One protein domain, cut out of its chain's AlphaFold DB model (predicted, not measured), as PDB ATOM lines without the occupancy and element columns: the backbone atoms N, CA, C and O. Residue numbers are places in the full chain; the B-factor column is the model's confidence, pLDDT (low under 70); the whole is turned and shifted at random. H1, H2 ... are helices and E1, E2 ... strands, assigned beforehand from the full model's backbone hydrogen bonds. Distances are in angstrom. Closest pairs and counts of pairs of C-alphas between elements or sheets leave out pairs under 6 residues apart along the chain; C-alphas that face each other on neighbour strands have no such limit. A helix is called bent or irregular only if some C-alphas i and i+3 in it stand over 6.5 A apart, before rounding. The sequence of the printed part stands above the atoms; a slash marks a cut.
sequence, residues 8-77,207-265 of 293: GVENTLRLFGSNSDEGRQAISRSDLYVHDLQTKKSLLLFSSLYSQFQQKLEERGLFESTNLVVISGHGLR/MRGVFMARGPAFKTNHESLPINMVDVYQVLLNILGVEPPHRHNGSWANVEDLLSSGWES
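AT A GLANCE: This is residues 8 to 77 and 207 to 265 of the 293 residues of an uncharacterized protein of Toxocara canis (UniProt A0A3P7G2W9). The parts make a loose, open arc: a small head of two helices, H1 and H2, folded as a hairpin, lies toward one end, and the long helix H3 runs from near this head to where the chain folds back into a short ribbon of two strands, E1 and E2. Helix H4 lies on the other side of the ribbon from H3, with residues 241 to 265, which hold no named element, folding back past it; residues 43 to 49 of H3 stick out. The printed part has 129 residues, with four named helices and two named strands in the order H1, H2, H3, E1, E2, H4, and the one sheet has the order E1 - E2, antiparallel. The class is mostly helix, though under half of the residues, 61 of 129, are in named elements. The whole is loose, with a radius of gyration of the C-alphas of 18.5 A, and the C-alphas span 52 by 39 by 33 A along their three main axes.

IN THESE COORDINATES: H1 is residues 9 to 16, beginning at C-alpha 9 at (33.357, -13.545, 52.413), and is 9.7 A from first to last C-alpha. H2 is residues 21 to 33, 17.9 A long. H3, the longest helix with 20 residues, is residues 39 to 58; it runs 28.4 A from C-alpha 39 at (54.405, -8.422, 47.440) to C-alpha 58 at (41.573, 0.686, 23.769). E1 is residues 68 to 71, 10.0 A long, and E2 is residues 211 to 214, 10.6 A long. H4 is residues 229 to 240, 17.9 A long, and ends at C-alpha 240 at (33.086, 14.873, 37.793). H4 is neither bent nor irregular, but only just: C-alphas 230 and 233 are 6.2 A apart.

HOW THE PARTS SIT: H1 and H2 form a helical hairpin. They touch, with 10 pairs of C-alphas within 8 A, and the closest are those of Leu 13 and Gly 23, 5.3 A apart. Their lines stand at a shallow tilt of 15 degrees, and they run opposite ways. H1 is apart from H3, and H2 and H3 are apart though they follow each other in the chain. H3 touches no helix, and its residues 43 to 49 stand free. E1 and E2 are antiparallel neighbours, with an angle of 174 degrees between their N-to-C directions. Their C-alphas 69 and 213 face each other at 4.4 A. Between these strands N 70 and O 212 are 2.7 A apart and N 212 and O 70 are 2.8 A apart, both within hydrogen-bond range. H3 and E2 are apart. H4 touches no helix, and it is apart from E1. Every O i to N i+4 pair is within hydrogen-bond range in H1 and H3; in H2 it is 7 of 9 and in H4 5 of 8.

THE WHOLE: The two C-alphas farthest apart are those of Leu 15 and Ser 261, 52.1 A. The centres of E1 and E2 lie nearest to the mean of the C-alphas, at 4.6 A and 8.9 A, and those of H1 and H2 farthest from it, at 26.0 A and 21.9 A. Residues 78 to 206 are cut out and not printed, and C-alphas 77 and 207 are 7.5 A apart across the cut, which falls in the link from E1 to E2. Of the links that are printed whole, H1 to H2 and H2 to H3 are tight, H3 to E1 is short with 9 residues, and E2 to H4 is long with 14. The mean pLDDT of the printed part is 76.8; residues 8 to 44 and 264 to 265 are under 70, and the mean is 48 for H1 and 47 for H2.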
ATOM      1  N   GLY A   8      35.911 -15.731  49.535       40.66
ATOM      2  CA  GLY A   8      35.620 -16.339  50.848       40.66
ATOM      3  C   GLY A   8      34.411 -15.747  51.605       40.66
ATOM      4  O   GLY A   8      33.547 -16.487  52.029       40.66
ATOM      5  N   VAL A   9      34.325 -14.424  51.743       40.16
ATOM      6  CA  VAL A   9      33.357 -13.545  52.413       40.16
ATOM      7  C   VAL A   9      32.072 -13.573  51.650       40.16
ATOM      8  O   VAL A   9      31.047 -13.616  52.293       40.16
ATOM      9  N   GLU A  10      32.075 -13.636  50.320       41.88
ATOM     10  CA  GLU A  10      30.824 -13.890  49.610       41.88
ATOM     11  C   GLU A  10      30.239 -15.248  50.026       41.88
ATOM     12  O   GLU A  10      29.060 -15.332  50.356       41.88
ATOM     13  N   ASN A  11      31.068 -16.290  50.142       44.78
ATOM     14  CA  ASN A  11      30.619 -17.604  50.598       44.78
ATOM     15  C   ASN A  11      30.205 -17.600  52.083       44.78
ATOM     16  O   ASN A  11      29.153 -18.133  52.421       44.78
ATOM     17  N   THR A  12      30.966 -16.947  52.966       42.50
ATOM     18  CA  THR A  12      30.668 -16.844  54.404       42.50
ATOM     19  C   THR A  12      29.465 -15.937  54.679       42.50
ATOM     20  O   THR A  12      28.596 -16.298  55.460       42.50
ATOM     21  N   LEU A  13      29.321 -14.800  53.997       45.69
ATOM     22  CA  LEU A  13      28.142 -13.930  54.083       45.69
ATOM     23  C   LEU A  13      26.900 -14.621  53.522       45.69
ATOM     24  O   LEU A  13      25.810 -14.419  54.050       45.69
ATOM     25  N   ARG A  14      27.050 -15.456  52.487       54.56
ATOM     26  CA  ARG A  14      25.948 -16.254  51.942       54.56
ATOM     27  C   ARG A  14      25.541 -17.402  52.869       54.56
ATOM     28  O   ARG A  14      24.371 -17.767  52.876       54.56
ATOM     29  N   LEU A  15      26.480 -17.963  53.633       50.31
ATOM     30  CA  LEU A  15      26.230 -19.073  54.561       50.31
ATOM     31  C   LEU A  15      25.758 -18.615  55.951       50.31
ATOM     32  O   LEU A  15      24.907 -19.277  56.535       50.31
ATOM     33  N   PHE A  16      26.275 -17.496  56.465       64.44
ATOM     34  CA  PHE A  16      26.069 -17.055  57.852       64.44
ATOM     35  C   PHE A  16      25.420 -15.661  57.973       64.44
ATOM     36  O   PHE A  16      24.882 -15.316  59.021       64.44
ATOM     37  N   GLY A  17      25.393 -14.856  56.904       58.78
ATOM     38  CA  GLY A  17      24.815 -13.503  56.899       58.78
ATOM     39  C   GLY A  17      25.760 -12.417  57.435       58.78
ATOM     40  O   GLY A  17      26.633 -12.676  58.259       58.78
ATOM     41  N   SER A  18      25.574 -11.168  56.996       48.47
ATOM     42  CA  SER A  18      26.427 -10.011  57.354       48.47
ATOM     43  C   SER A  18      26.370  -9.579  58.820       48.47
ATOM     44  O   SER A  18      27.236  -8.833  59.275       48.47
ATOM     45  N   ASN A  19      25.372 -10.058  59.559       63.53
ATOM     46  CA  ASN A  19      25.191  -9.774  60.980       63.53
ATOM     47  C   ASN A  19      25.659 -10.915  61.895       63.53
ATOM     48  O   ASN A  19      25.507 -10.786  63.106       63.53
ATOM     49  N   SER A  20      26.199 -12.003  61.339       61.88
ATOM     50  CA  SER A  20      26.815 -13.075  62.129       61.88
ATOM     51  C   SER A  20      28.233 -12.702  62.552       61.88
ATOM     52  O   SER A  20      28.928 -11.956  61.851       61.88
ATOM     53  N   ASP A  21      28.675 -13.244  63.682       58.03
ATOM     54  CA  ASP A  21      30.044 -13.057  64.161       58.03
ATOM     55  C   ASP A  21      31.054 -13.682  63.185       58.03
ATOM     56  O   ASP A  21      32.111 -13.106  62.936       58.03
ATOM     57  N   GLU A  22      30.683 -14.770  62.505       53.09
ATOM     58  CA  GLU A  22      31.460 -15.416  61.443       53.09
ATOM     59  C   GLU A  22      31.571 -14.541  60.184       53.09
ATOM     60  O   GLU A  22      32.634 -14.463  59.564       53.09
ATOM     61  N   GLY A  23      30.497 -13.837  59.811       51.03
ATOM     62  CA  GLY A  23      30.492 -12.867  58.713       51.03
ATOM     63  C   GLY A  23      31.361 -11.644  59.016       51.03
ATOM     64  O   GLY A  23      32.119 -11.193  58.155       51.03
ATOM     65  N   ARG A  24      31.320 -11.149  60.259       55.31
ATOM     66  CA  ARG A  24      32.171 -10.044  60.734       55.31
ATOM     67  C   ARG A  24      33.643 -10.449  60.829       55.31
ATOM     68  O   ARG A  24      34.503  -9.694  60.382       55.31
ATOM     69  N   GLN A  25      33.941 -11.649  61.325       50.34
ATOM     70  CA  GLN A  25      35.302 -12.198  61.359       50.34
ATOM     71  C   GLN A  25      35.856 -12.467  59.958       50.34
ATOM     72  O   GLN A  25      37.039 -12.239  59.723       50.34
ATOM     73  N   ALA A  26      35.029 -12.904  59.006       44.72
ATOM     74  CA  ALA A  26      35.464 -13.096  57.625       44.72
ATOM     75  C   ALA A  26      35.820 -11.770  56.941       44.72
ATOM     76  O   ALA A  26      36.840 -11.713  56.259       44.72
ATOM     77  N   ILE A  27      35.035 -10.707  57.165       50.53
ATOM     78  CA  ILE A  27      35.366  -9.348  56.700       50.53
ATOM     79  C   ILE A  27      36.659  -8.863  57.374       50.53
ATOM     80  O   ILE A  27      37.561  -8.375  56.707       50.53
ATOM     81  N   SER A  28      36.813  -9.092  58.675       46.97
ATOM     82  CA  SER A  28      38.017  -8.710  59.419       46.97
ATOM     83  C   SER A  28      39.285  -9.462  58.983       46.97
ATOM     84  O   SER A  28      40.354  -8.865  58.908       46.97
ATOM     85  N   ARG A  29      39.189 -10.761  58.670       42.38
ATOM     86  CA  ARG A  29      40.297 -11.567  58.120       42.38
ATOM     87  C   ARG A  29      40.622 -11.202  56.675       42.38
ATOM     88  O   ARG A  29      41.708 -11.520  56.201       42.38
ATOM     89  N   SER A  30      39.705 -10.528  55.981       38.25
ATOM     90  CA  SER A  30      39.894 -10.124  54.590       38.25
ATOM     91  C   SER A  30      41.019  -9.131  54.414       38.25
ATOM     92  O   SER A  30      41.849  -9.278  53.519       38.25
ATOM     93  N   ASP A  31      41.018  -8.136  55.294       40.31
ATOM     94  CA  ASP A  31      42.001  -7.065  55.300       40.31
ATOM     95  C   ASP A  31      43.381  -7.596  55.720       40.31
ATOM     96  O   ASP A  31      44.404  -7.073  55.286       40.31
ATOM     97  N   LEU A  32      43.418  -8.708  56.467       40.12
ATOM     98  CA  LEU A  32      44.644  -9.376  56.909       40.12
ATOM     99  C   LEU A  32      45.211 -10.358  55.864       40.12
ATOM    100  O   LEU A  32      46.425 -10.443  55.698       40.12
ATOM    101  N   TYR A  33      44.375 -11.054  55.083       36.88
ATOM    102  CA  TYR A  33      44.841 -12.039  54.088       36.88
ATOM    103  C   TYR A  33      45.516 -11.411  52.853       36.88
ATOM    104  O   TYR A  33      46.240 -12.084  52.116       36.88
ATOM    105  N   VAL A  34      45.316 -10.109  52.623       42.28
ATOM    106  CA  VAL A  34      46.054  -9.336  51.606       42.28
ATOM    107  C   VAL A  34      47.486  -9.026  52.068       42.28
ATOM    108  O   VAL A  34      48.339  -8.687  51.248       42.28
ATOM    109  N   HIS A  35      47.786  -9.216  53.355       44.69
ATOM    110  CA  HIS A  35      49.046  -8.806  53.957       44.69
ATOM    111  C   HIS A  35      50.208  -9.807  53.766       44.69
ATOM    112  O   HIS A  35      51.370  -9.397  53.799       44.69
ATOM    113  N   ASP A  36      49.930 -11.095  53.519       44.00
ATOM    114  CA  ASP A  36      50.963 -12.154  53.585       44.00
ATOM    115  C   ASP A  36      51.307 -12.847  52.243       44.00
ATOM    116  O   ASP A  36      52.329 -13.520  52.098       44.00
ATOM    117  N   LEU A  37      50.544 -12.632  51.167       37.69
ATOM    118  CA  LEU A  37      50.833 -13.284  49.880       37.69
ATOM    119  C   LEU A  37      51.743 -12.431  48.983       37.69
ATOM    120  O   LEU A  37      51.297 -11.768  48.049       37.69
ATOM    121  N   GLN A  38      53.051 -12.518  49.251       49.41
ATOM    122  CA  GLN A  38      54.172 -12.182  48.358       49.41
ATOM    123  C   GLN A  38      53.982 -10.895  47.537       49.41
ATOM    124  O   GLN A  38      53.538 -10.941  46.386       49.41
ATOM    125  N   THR A  39      54.442  -9.761  48.064       56.47
ATOM    126  CA  THR A  39      54.405  -8.422  47.440       56.47
ATOM    127  C   THR A  39      54.732  -8.447  45.941       56.47
ATOM    128  O   THR A  39      54.034  -7.841  45.138       56.47
ATOM    129  N   LYS A  40      55.716  -9.253  45.515       57.38
ATOM    130  CA  LYS A  40      56.069  -9.432  44.092       57.38
ATOM    131  C   LYS A  40      54.971 -10.101  43.253       57.38
ATOM    132  O   LYS A  40      54.692  -9.641  42.152       57.38
ATOM    133  N   LYS A  41      54.342 -11.173  43.744       58.53
ATOM    134  CA  LYS A  41      53.260 -11.877  43.034       58.53
ATOM    135  C   LYS A  41      52.019 -10.993  42.923       58.53
ATOM    136  O   LYS A  41      51.407 -10.934  41.859       58.53
ATOM    137  N   SER A  42      51.704 -10.265  43.988       68.69
ATOM    138  CA  SER A  42      50.602  -9.302  44.019       68.69
ATOM    139  C   SER A  42      50.851  -8.113  43.086       68.69
ATOM    140  O   SER A  42      49.952  -7.726  42.341       68.69
ATOM    141  N   LEU A  43      52.088  -7.605  43.008       67.19
ATOM    142  CA  LEU A  43      52.477  -6.579  42.032       67.19
ATOM    143  C   LEU A  43      52.400  -7.080  40.583       67.19
ATOM    144  O   LEU A  43      51.918  -6.358  39.712       67.19
ATOM    145  N   LEU A  44      52.827  -8.317  40.305       66.00
ATOM    146  CA  LEU A  44      52.695  -8.918  38.972       66.00
ATOM    147  C   LEU A  44      51.226  -9.101  38.575       66.00
ATOM    148  O   LEU A  44      50.853  -8.807  37.439       66.00
ATOM    149  N   LEU A  45      50.382  -9.545  39.512       72.50
ATOM    150  CA  LEU A  45      48.943  -9.660  39.289       72.50
ATOM    151  C   LEU A  45      48.319  -8.288  39.020       72.50
ATOM    152  O   LEU A  45      47.561  -8.146  38.062       72.50
ATOM    153  N   PHE A  46      48.677  -7.275  39.814       76.38
ATOM    154  CA  PHE A  46      48.243  -5.898  39.595       76.38
ATOM    155  C   PHE A  46      48.652  -5.400  38.206       76.38
ATOM    156  O   PHE A  46      47.800  -4.921  37.465       76.38
ATOM    157  N   SER A  47      49.920  -5.567  37.825       70.50
ATOM    158  CA  SER A  47      50.433  -5.156  36.514       70.50
ATOM    159  C   SER A  47      49.691  -5.843  35.362       70.50
ATOM    160  O   SER A  47      49.285  -5.191  34.397       70.50
ATOM    161  N   SER A  48      49.425  -7.147  35.490       74.62
ATOM    162  CA  SER A  48      48.655  -7.908  34.502       74.62
ATOM    163  C   SER A  48      47.210  -7.415  34.386       74.62
ATOM    164  O   SER A  48      46.732  -7.168  33.278       74.62
ATOM    165  N   LEU A  49      46.514  -7.216  35.510       81.88
ATOM    166  CA  LEU A  49      45.135  -6.713  35.519       81.88
ATOM    167  C   LEU A  49      45.045  -5.278  34.994       81.88
ATOM    168  O   LEU A  49      44.146  -4.970  34.213       81.88
ATOM    169  N   TYR A  50      45.988  -4.423  35.386       77.62
ATOM    170  CA  TYR A  50      46.100  -3.053  34.904       77.62
ATOM    171  C   TYR A  50      46.284  -3.023  33.384       77.62
ATOM    172  O   TYR A  50      45.545  -2.331  32.686       77.62
ATOM    173  N   SER A  51      47.197  -3.842  32.855       77.56
ATOM    174  CA  SER A  51      47.447  -3.944  31.412       77.56
ATOM    175  C   SER A  51      46.214  -4.444  30.650       77.56
ATOM    176  O   SER A  51      45.802  -3.825  29.673       77.56
ATOM    177  N   GLN A  52      45.559  -5.506  31.136       82.25
ATOM    178  CA  GLN A  52      44.326  -6.034  30.534       82.25
ATOM    179  C   GLN A  52      43.177  -5.018  30.555       82.25
ATOM    180  O   GLN A  52      42.391  -4.939  29.610       82.25
ATOM    181  N   PHE A  53      43.048  -4.249  31.638       82.44
ATOM    182  CA  PHE A  53      42.037  -3.203  31.741       82.44
ATOM    183  C   PHE A  53      42.271  -2.104  30.704       82.44
ATOM    184  O   PHE A  53      41.339  -1.722  29.998       82.44
ATOM    185  N   GLN A  54      43.513  -1.642  30.564       84.94
ATOM    186  CA  GLN A  54      43.858  -0.629  29.570       84.94
ATOM    187  C   GLN A  54      43.622  -1.117  28.137       84.94
ATOM    188  O   GLN A  54      42.968  -0.410  27.374       84.94
ATOM    189  N   GLN A  55      44.013  -2.353  27.813       86.56
ATOM    190  CA  GLN A  55      43.717  -2.964  26.514       86.56
ATOM    191  C   GLN A  55      42.206  -2.985  26.227       86.56
ATOM    192  O   GLN A  55      41.756  -2.611  25.148       86.56
ATOM    193  N   LYS A  56      41.385  -3.348  27.219       87.56
ATOM    194  CA  LYS A  56      39.920  -3.349  27.086       87.56
ATOM    195  C   LYS A  56      39.311  -1.958  26.901       87.56
ATOM    196  O   LYS A  56      38.194  -1.872  26.377       87.56
ATOM    197  N   LEU A  57      39.980  -0.902  27.366       81.19
ATOM    198  CA  LEU A  57      39.595   0.479  27.078       81.19
ATOM    199  C   LEU A  57      39.966   0.855  25.642       81.19
ATOM    200  O   LEU A  57      39.149   1.474  24.966       81.19
ATOM    201  N   GLU A  58      41.144   0.458  25.158       89.38
ATOM    202  CA  GLU A  58      41.573   0.686  23.769       89.38
ATOM    203  C   GLU A  58      40.638  -0.007  22.771       89.38
ATOM    204  O   GLU A  58      40.106   0.645  21.877       89.38
ATOM    205  N   GLU A  59      40.337  -1.292  22.986       93.88
ATOM    206  CA  GLU A  59      39.422  -2.087  22.148       93.88
ATOM    207  C   GLU A  59      38.014  -1.479  22.040       93.88
ATOM    208  O   GLU A  59      37.301  -1.707  21.064       93.88
ATOM    209  N   ARG A  60      37.600  -0.700  23.047       90.94
ATOM    210  CA  ARG A  60      36.302  -0.010  23.083       90.94
ATOM    211  C   ARG A  60      36.376   1.456  22.652       90.94
ATOM    212  O   ARG A  60      35.356   2.137  22.707       90.94
ATOM    213  N   GLY A  61      37.549   1.961  22.267       86.88
ATOM    214  CA  GLY A  61      37.748   3.378  21.946       86.88
ATOM    215  C   GLY A  61      37.559   4.319  23.144       86.88
ATOM    216  O   GLY A  61      37.240   5.490  22.964       86.88
ATOM    217  N   LEU A  62      37.722   3.812  24.372       86.50
ATOM    218  CA  LEU A  62      37.527   4.550  25.626       86.50
ATOM    219  C   LEU A  62      38.840   4.995  26.277       86.50
ATOM    220  O   LEU A  62      38.812   5.712  27.276       86.50
ATOM    221  N   PHE A  63      39.991   4.565  25.756       82.38
ATOM    222  CA  PHE A  63      41.287   4.854  26.369       82.38
ATOM    223  C   PHE A  63      41.532   6.364  26.502       82.38
ATOM    224  O   PHE A  63      41.750   6.833  27.613       82.38
ATOM    225  N   GLU A  64      41.394   7.125  25.416       84.19
ATOM    226  CA  GLU A  64      41.657   8.574  25.391       84.19
ATOM    227  C   GLU A  64      40.590   9.417  26.109       84.19
ATOM    228  O   GLU A  64      40.847  10.547  26.522       84.19
ATOM    229  N   SER A  65      39.372   8.894  26.261       82.62
ATOM    230  CA  SER A  65      38.251   9.618  26.872       82.62
ATOM    231  C   SER A  65      38.088   9.349  28.368       82.62
ATOM    232  O   SER A  65      37.325  10.051  29.031       82.62
ATOM    233  N   THR A  66      38.806   8.366  28.917       84.88
ATOM    234  CA  THR A  66      38.671   7.938  30.315       84.88
ATOM    235  C   THR A  66      39.785   8.506  31.190       84.88
ATOM    236  O   THR A  66      40.972   8.286  30.934       84.88
ATOM    237  N   ASN A  67      39.392   9.163  32.283       86.94
ATOM    238  CA  ASN A  67      40.283   9.474  33.398       86.94
ATOM    239  C   ASN A  67      40.444   8.237  34.289       86.94
ATOM    240  O   ASN A  67      39.461   7.686  34.781       86.94
ATOM    241  N   LEU A  68      41.681   7.802  34.496       86.44
ATOM    242  CA  LEU A  68      42.044   6.677  35.346       86.44
ATOM    243  C   LEU A  68      42.947   7.177  36.469       86.44
ATOM    244  O   LEU A  68      44.007   7.732  36.199       86.44
ATOM    245  N   VAL A  69      42.540   6.933  37.714       87.00
ATOM    246  CA  VAL A  69      43.325   7.225  38.918       87.00
ATOM    247  C   VAL A  69      43.647   5.912  39.630       87.00
ATOM    248  O   VAL A  69      42.768   5.099  39.922       87.00
ATOM    249  N   VAL A  70      44.926   5.700  39.911       85.06
ATOM    250  CA  VAL A  70      45.458   4.585  40.688       85.06
ATOM    251  C   VAL A  70      45.994   5.150  41.995       85.06
ATOM    252  O   VAL A  70      46.957   5.906  41.995       85.06
ATOM    253  N   ILE A  71      45.381   4.749  43.107       84.94
ATOM    254  CA  ILE A  71      45.784   5.149  44.456       84.94
ATOM    255  C   ILE A  71      46.021   3.924  45.355       84.94
ATOM    256  O   ILE A  71      45.395   2.878  45.135       84.94
ATOM    257  N   SER A  72      46.918   4.059  46.337       83.06
ATOM    258  CA  SER A  72      47.100   3.147  47.481       83.06
ATOM    259  C   SER A  72      46.824   3.882  48.794       83.06
ATOM    260  O   SER A  72      47.119   5.071  48.890       83.06
ATOM    261  N   GLY A  73      46.300   3.179  49.802       80.75
ATOM    262  CA  GLY A  73      46.006   3.765  51.115       80.75
ATOM    263  C   GLY A  73      47.263   4.156  51.896       80.75
ATOM    264  O   GLY A  73      47.338   5.254  52.432       80.75
ATOM    265  N   HIS A  74      48.263   3.274  51.924       85.44
ATOM    266  CA  HIS A  74      49.560   3.511  52.559       85.44
ATOM    267  C   HIS A  74      50.631   2.604  51.939       85.44
ATOM    268  O   HIS A  74      50.332   1.747  51.095       85.44
ATOM    269  N   GLY A  75      51.881   2.829  52.332       84.81
ATOM    270  CA  GLY A  75      52.997   1.929  52.055       84.81
ATOM    271  C   GLY A  75      53.148   0.836  53.120       84.81
ATOM    272  O   GLY A  75      52.300   0.687  54.003       84.81
ATOM    273  N   LEU A  76      54.210   0.040  53.002       85.19
ATOM    274  CA  LEU A  76      54.510  -1.088  53.884       85.19
ATOM    275  C   LEU A  76      56.005  -1.115  54.198       85.19
ATOM    276  O   LEU A  76      56.827  -0.886  53.311       85.19
ATOM    277  N   ARG A  77      56.344  -1.487  55.431       84.75
ATOM    278  CA  ARG A  77      57.714  -1.752  55.882       84.75
ATOM    279  C   ARG A  77      57.796  -3.149  56.484       84.75
ATOM    280  O   ARG A  77      56.810  -3.644  57.027       84.75
ATOM    281  N   MET A 207      55.697   4.733  54.642       91.31
ATOM    282  CA  MET A 207      54.242   4.790  54.828       91.31
ATOM    283  C   MET A 207      53.526   5.514  53.689       91.31
ATOM    284  O   MET A 207      52.296   5.457  53.599       91.31
ATOM    285  N   ARG A 208      54.265   6.146  52.773       88.06
ATOM    286  CA  ARG A 208      53.675   6.841  51.629       88.06
ATOM    287  C   ARG A 208      53.036   5.849  50.660       88.06
ATOM    288  O   ARG A 208      53.626   4.839  50.283       88.06
ATOM    289  N   GLY A 209      51.809   6.161  50.256       85.75
ATOM    290  CA  GLY A 209      51.095   5.433  49.216       85.75
ATOM    291  C   GLY A 209      51.549   5.817  47.805       85.75
ATOM    292  O   GLY A 209      52.428   6.651  47.598       85.75
ATOM    293  N   VAL A 210      50.894   5.215  46.817       84.88
ATOM    294  CA  VAL A 210      51.068   5.528  45.396       84.88
ATOM    295  C   VAL A 210      49.892   6.375  44.937       84.88
ATOM    296  O   VAL A 210      48.754   6.058  45.274       84.88
ATOM    297  N   PHE A 211      50.161   7.390  44.120       86.69
ATOM    298  CA  PHE A 211      49.162   8.096  43.326       86.69
ATOM    299  C   PHE A 211      49.676   8.204  41.889       86.69
ATOM    300  O   PHE A 211      50.748   8.747  41.646       86.69
ATOM    301  N   MET A 212      48.925   7.662  40.937       88.00
ATOM    302  CA  MET A 212      49.181   7.811  39.506       88.00
ATOM    303  C   MET A 212      47.866   8.112  38.815       88.00
ATOM    304  O   MET A 212      46.838   7.522  39.146       88.00
ATOM    305  N   ALA A 213      47.894   8.991  37.826       89.06
ATOM    306  CA  ALA A 213      46.703   9.342  37.082       89.06
ATOM    307  C   ALA A 213      47.015   9.509  35.598       89.06
ATOM    308  O   ALA A 213      48.116   9.906  35.222       89.06
ATOM    309  N   ARG A 214      46.040   9.184  34.751       90.88
ATOM    310  CA  ARG A 214      46.097   9.441  33.311       90.88
ATOM    311  C   ARG A 214      44.714   9.728  32.761       90.88
ATOM    312  O   ARG A 214      43.710   9.339  33.353       90.88
ATOM    313  N   GLY A 215      44.669  10.338  31.588       88.62
ATOM    314  CA  GLY A 215      43.433  10.692  30.904       88.62
ATOM    315  C   GLY A 215      43.354  12.189  30.640       88.62
ATOM    316  O   GLY A 215      44.267  12.929  31.006       88.62
ATOM    317  N   PRO A 216      42.277  12.643  29.994       88.50
ATOM    318  CA  PRO A 216      42.211  13.991  29.446       88.50
ATOM    319  C   PRO A 216      42.193  15.098  30.517       88.50
ATOM    320  O   PRO A 216      42.480  16.249  30.189       88.50
ATOM    321  N   ALA A 217      41.882  14.767  31.778       91.25
ATOM    322  CA  ALA A 217      41.923  15.704  32.901       91.25
ATOM    323  C   ALA A 217      43.317  16.039  33.394       91.25
ATOM    324  O   ALA A 217      43.532  17.126  33.918       91.25
ATOM    325  N   PHE A 218      44.249  15.107  33.262       94.19
ATOM    326  CA  PHE A 218      45.543  15.202  33.912       94.19
ATOM    327  C   PHE A 218      46.601  15.703  32.937       94.19
ATOM    328  O   PHE A 218      46.520  15.470  31.727       94.19
ATOM    329  N   LYS A 219      47.627  16.373  33.463       95.69
ATOM    330  CA  LYS A 219      48.835  16.658  32.684       95.69
ATOM    331  C   LYS A 219      49.521  15.353  32.278       95.69
ATOM    332  O   LYS A 219      49.511  14.366  33.011       95.69
ATOM    333  N   THR A 220      50.145  15.353  31.107       93.31
ATOM    334  CA  THR A 220      50.936  14.222  30.610       93.31
ATOM    335  C   THR A 220      52.413  14.423  30.936       93.31
ATOM    336  O   THR A 220      52.893  15.555  30.957       93.31
ATOM    337  N   ASN A 221      53.141  13.328  31.190       92.88
ATOM    338  CA  ASN A 221      54.572  13.347  31.542       92.88
ATOM    339  C   ASN A 221      54.908  14.335  32.675       92.88
ATOM    340  O   ASN A 221      55.901  15.057  32.609       92.88
ATOM    341  N   HIS A 222      54.048  14.383  33.690       94.25
ATOM    342  CA  HIS A 222      54.159  15.304  34.808       94.25
ATOM    343  C   HIS A 222      54.334  14.535  36.119       94.25
ATOM    344  O   HIS A 222      53.605  13.580  36.386       94.25
ATOM    345  N   GLU A 223      55.296  14.975  36.925       93.50
ATOM    346  CA  GLU A 223      55.544  14.491  38.279       93.50
ATOM    347  C   GLU A 223      55.306  15.646  39.255       93.50
ATOM    348  O   GLU A 223      55.949  16.694  39.164       93.50
ATOM    349  N   SER A 224      54.345  15.460  40.157       92.00
ATOM    350  CA  SER A 224      53.984  16.436  41.180       92.00
ATOM    351  C   SER A 224      54.831  16.270  42.439       92.00
ATOM    352  O   SER A 224      55.409  15.213  42.697       92.00
ATOM    353  N   LEU A 225      54.818  17.286  43.303       92.50
ATOM    354  CA  LEU A 225      55.194  17.101  44.706       92.50
ATOM    355  C   LEU A 225      54.257  16.087  45.405       92.50
ATOM    356  O   LEU A 225      53.158  15.815  44.906       92.50
ATOM    357  N   PRO A 226      54.664  15.520  46.560       91.38
ATOM    358  CA  PRO A 226      53.783  14.685  47.366       91.38
ATOM    359  C   PRO A 226      52.498  15.424  47.749       91.38
ATOM    360  O   PRO A 226      52.541  16.560  48.218       91.38
ATOM    361  N   ILE A 227      51.367  14.745  47.581       94.00
ATOM    362  CA  ILE A 227      50.033  15.236  47.944       94.00
ATOM    363  C   ILE A 227      49.499  14.455  49.144       94.00
ATOM    364  O   ILE A 227      49.924  13.321  49.389       94.00
ATOM    365  N   ASN A 228      48.524  15.010  49.864       93.88
ATOM    366  CA  ASN A 228      47.839  14.256  50.909       93.88
ATOM    367  C   ASN A 228      46.670  13.470  50.316       93.88
ATOM    368  O   ASN A 228      45.960  13.946  49.432       93.88
ATOM    369  N   MET A 229      46.391  12.284  50.862       93.25
ATOM    370  CA  MET A 229      45.251  11.470  50.420       93.25
ATOM    371  C   MET A 229      43.910  12.220  50.546       93.25
ATOM    372  O   MET A 229      43.016  12.027  49.724       93.25
ATOM    373  N   VAL A 230      43.784  13.120  51.529       94.94
ATOM    374  CA  VAL A 230      42.593  13.971  51.710       94.94
ATOM    375  C   VAL A 230      42.383  14.979  50.574       94.94
ATOM    376  O   VAL A 230      41.248  15.388  50.333       94.94
ATOM    377  N   ASP A 231      43.440  15.338  49.840       95.38
ATOM    378  CA  ASP A 231      43.378  16.273  48.711       95.38
ATOM    379  C   ASP A 231      42.815  15.603  47.444       95.38
ATOM    380  O   ASP A 231      42.343  16.278  46.534       95.38
ATOM    381  N   VAL A 232      42.805  14.268  47.372       93.81
ATOM    382  CA  VAL A 232      42.336  13.531  46.185       93.81
ATOM    383  C   VAL A 232      40.824  13.668  45.989       93.81
ATOM    384  O   VAL A 232      40.348  13.700  44.857       93.81
ATOM    385  N   TYR A 233      40.057  13.791  47.075       93.12
ATOM    386  CA  TYR A 233      38.595  13.880  47.027       93.12
ATOM    387  C   TYR A 233      38.099  15.008  46.108       93.12
ATOM    388  O   TYR A 233      37.304  14.782  45.199       93.12
ATOM    389  N   GLN A 234      38.630  16.210  46.301       90.25
ATOM    390  CA  GLN A 234      38.303  17.403  45.515       90.25
ATOM    391  C   GLN A 234      38.783  17.317  44.056       90.25
ATOM    392  O   GLN A 234      38.127  17.872  43.180       90.25
ATOM    393  N   VAL A 235      39.865  16.580  43.760       92.06
ATOM    394  CA  VAL A 235      40.287  16.309  42.371       92.06
ATOM    395  C   VAL A 235      39.222  15.483  41.657       92.06
ATOM    396  O   VAL A 235      38.815  15.815  40.547       92.06
ATOM    397  N   LEU A 236      38.729  14.423  42.307       91.25
ATOM    398  CA  LEU A 236      37.679  13.576  41.742       91.25
ATOM    399  C   LEU A 236      36.382  14.362  41.532       91.25
ATOM    400  O   LEU A 236      35.771  14.255  40.474       91.25
ATOM    401  N   LEU A 237      35.990  15.179  42.509       87.06
ATOM    402  CA  LEU A 237      34.818  16.044  42.402       87.06
ATOM    403  C   LEU A 237      34.928  17.051  41.251       87.06
ATOM    404  O   LEU A 237      33.992  17.165  40.461       87.06
ATOM    405  N   ASN A 238      36.082  17.711  41.109       86.50
ATOM    406  CA  ASN A 238      36.343  18.643  40.013       86.50
ATOM    407  C   ASN A 238      36.208  17.950  38.647       86.50
ATOM    408  O   ASN A 238      35.489  18.432  37.776       86.50
ATOM    409  N   ILE A 239      36.811  16.767  38.485       86.50
ATOM    410  CA  ILE A 239      36.729  15.983  37.243       86.50
ATOM    411  C   ILE A 239      35.294  15.550  36.922       86.50
ATOM    412  O   ILE A 239      34.925  15.480  35.751       86.50
ATOM    413  N   LEU A 240      34.491  15.253  37.946       85.31
ATOM    414  CA  LEU A 240      33.086  14.873  37.793       85.31
ATOM    415  C   LEU A 240      32.147  16.078  37.619       85.31
ATOM    416  O   LEU A 240      30.974  15.874  37.310       85.31
ATOM    417  N   GLY A 241      32.626  17.308  37.821       83.12
ATOM    418  CA  GLY A 241      31.790  18.511  37.827       83.12
ATOM    419  C   GLY A 241      30.776  18.529  38.975       83.12
ATOM    420  O   GLY A 241      29.662  19.022  38.805       83.12
ATOM    421  N   VAL A 242      31.129  17.940  40.123       85.75
ATOM    422  CA  VAL A 242      30.261  17.834  41.302       85.75
ATOM    423  C   VAL A 242      30.792  18.737  42.404       85.75
ATOM    424  O   VAL A 242      31.944  18.622  42.805       85.75
ATOM    425  N   GLU A 243      29.933  19.598  42.943       84.75
ATOM    426  CA  GLU A 243      30.271  20.391  44.124       84.75
ATOM    427  C   GLU A 243      30.349  19.506  45.379       84.75
ATOM    428  O   GLU A 243      29.507  18.614  45.548       84.75
ATOM    429  N   PRO A 244      31.309  19.740  46.295       86.44
ATOM    430  CA  PRO A 244      31.398  18.976  47.530       86.44
ATOM    431  C   PRO A 244      30.102  19.086  48.355       86.44
ATOM    432  O   PRO A 244      29.746  20.179  48.800       86.44
ATOM    433  N   PRO A 245      29.395  17.974  48.635       87.69
ATOM    434  CA  PRO A 245      28.180  18.005  49.451       87.69
ATOM    435  C   PRO A 245      28.464  18.351  50.921       87.69
ATOM    436  O   PRO A 245      27.572  18.796  51.647       87.69
ATOM    437  N   HIS A 246      29.701  18.137  51.376       91.50
ATOM    438  CA  HIS A 246      30.137  18.359  52.749       91.50
ATOM    439  C   HIS A 246      31.519  19.012  52.788       91.50
ATOM    440  O   HIS A 246      32.301  18.919  51.842       91.50
ATOM    441  N   ARG A 247      31.829  19.649  53.923       92.81
ATOM    442  CA  ARG A 247      33.173  20.170  54.191       92.81
ATOM    443  C   ARG A 247      34.178  19.019  54.235       92.81
ATOM    444  O   ARG A 247      33.892  17.974  54.813       92.81
ATOM    445  N   HIS A 248      35.356  19.254  53.675       93.69
ATOM    446  CA  HIS A 248      36.486  18.331  53.682       93.69
ATOM    447  C   HIS A 248      37.769  19.069  54.071       93.69
ATOM    448  O   HIS A 248      37.809  20.297  54.086       93.69
ATOM    449  N   ASN A 249      38.817  18.308  54.381       95.12
ATOM    450  CA  ASN A 249      40.112  18.843  54.809       95.12
ATOM    451  C   ASN A 249      41.145  18.950  53.675       95.12
ATOM    452  O   ASN A 249      42.259  19.396  53.922       95.12
ATOM    453  N   GLY A 250      40.783  18.543  52.452       94.88
ATOM    454  CA  GLY A 250      41.633  18.723  51.276       94.88
ATOM    455  C   GLY A 250      41.921  20.197  50.962       94.88
ATOM    456  O   GLY A 250      41.085  21.064  51.227       94.88
ATOM    457  N   SER A 251      43.095  20.467  50.393       94.81
ATOM    458  CA  SER A 251      43.576  21.796  49.998       94.81
ATOM    459  C   SER A 251      43.848  21.861  48.493       94.81
ATOM    460  O   SER A 251      44.674  21.116  47.974       94.81
ATOM    461  N   TRP A 252      43.145  22.734  47.756       93.38
ATOM    462  CA  TRP A 252      43.243  22.837  46.282       93.38
ATOM    463  C   TRP A 252      44.644  23.155  45.770       93.38
ATOM    464  O   TRP A 252      45.115  22.500  44.842       93.38
ATOM    465  N   ALA A 253      45.351  24.053  46.453       94.31
ATOM    466  CA  ALA A 253      46.718  24.436  46.108       94.31
ATOM    467  C   ALA A 253      47.705  23.250  46.051       94.31
ATOM    468  O   ALA A 253      48.717  23.334  45.366       94.31
ATOM    469  N   ASN A 254      47.418  22.134  46.736       95.12
ATOM    470  CA  ASN A 254      48.285  20.953  46.715       95.12
ATOM    471  C   ASN A 254      48.133  20.116  45.434       95.12
ATOM    472  O   ASN A 254      49.005  19.309  45.128       95.12
ATOM    473  N   VAL A 255      47.008  20.244  44.721       94.75
ATOM    474  CA  VAL A 255      46.603  19.302  43.660       94.75
ATOM    475  C   VAL A 255      46.169  19.965  42.360       94.75
ATOM    476  O   VAL A 255      46.001  19.266  41.364       94.75
ATOM    477  N   GLU A 256      46.009  21.288  42.327       92.00
ATOM    478  CA  GLU A 256      45.643  22.013  41.104       92.00
ATOM    479  C   GLU A 256      46.655  21.788  39.972       92.00
ATOM    480  O   GLU A 256      46.283  21.663  38.807       92.00
ATOM    481  N   ASP A 257      47.933  21.617  40.326       93.19
ATOM    482  CA  ASP A 257      49.009  21.380  39.366       93.19
ATOM    483  C   ASP A 257      48.906  20.017  38.657       93.19
ATOM    484  O   ASP A 257      49.527  19.827  37.613       93.19
ATOM    485  N   LEU A 258      48.079  19.088  39.158       94.62
ATOM    486  CA  LEU A 258      47.840  17.787  38.522       94.62
ATOM    487  C   LEU A 258      47.009  17.900  37.238       94.62
ATOM    488  O   LEU A 258      47.125  17.049  36.347       94.62
ATOM    489  N   LEU A 259      46.138  18.910  37.155       94.06
ATOM    490  CA  LEU A 259      45.147  19.027  36.090       94.06
ATOM    491  C   LEU A 259      45.696  19.770  34.873       94.06
ATOM    492  O   LEU A 259      46.521  20.678  34.968       94.06
ATOM    493  N   SER A 260      45.252  19.355  33.689       92.06
ATOM    494  CA  SER A 260      45.607  20.013  32.438       92.06
ATOM    495  C   SER A 260      44.985  21.412  32.377       92.06
ATOM    496  O   SER A 260      43.876  21.650  32.853       92.06
ATOM    497  N   SER A 261      45.709  22.366  31.788       85.19
ATOM    498  CA  SER A 261      45.253  23.756  31.711       85.19
ATOM    499  C   SER A 261      43.896  23.857  31.016       85.19
ATOM    500  O   SER A 261      43.754  23.410  29.873       85.19
ATOM    501  N   GLY A 262      42.926  24.493  31.673       75.94
ATOM    502  CA  GLY A 262      41.589  24.685  31.122       75.94
ATOM    503  C   GLY A 262      40.672  23.472  31.277       75.94
ATOM    504  O   GLY A 262      39.553  23.516  30.758       75.94
ATOM    505  N   TRP A 263      41.087  22.424  31.999       79.44
ATOM    506  CA  TRP A 263      40.208  21.305  32.335       79.44
ATOM    507  C   TRP A 263      38.931  21.773  33.042       79.44
ATOM    508  O   TRP A 263      37.837  21.323  32.705       79.44
ATOM    509  N   GLU A 264      39.046  22.756  33.934       66.69
ATOM    510  CA  GLU A 264      37.927  23.320  34.693       66.69
ATOM    511  C   GLU A 264      36.926  24.080  33.808       66.69
ATOM    512  O   GLU A 264      35.782  24.297  34.196       66.69
ATOM    513  N   SER A 265      37.341  24.478  32.601       64.19
ATOM    514  CA  SER A 265      36.497  25.182  31.628       64.19
ATOM    515  C   SER A 265      35.813  24.252  30.621       64.19
ATOM    516  O   SER A 265      35.092  24.714  29.732       64.19
TER     517      SER A 265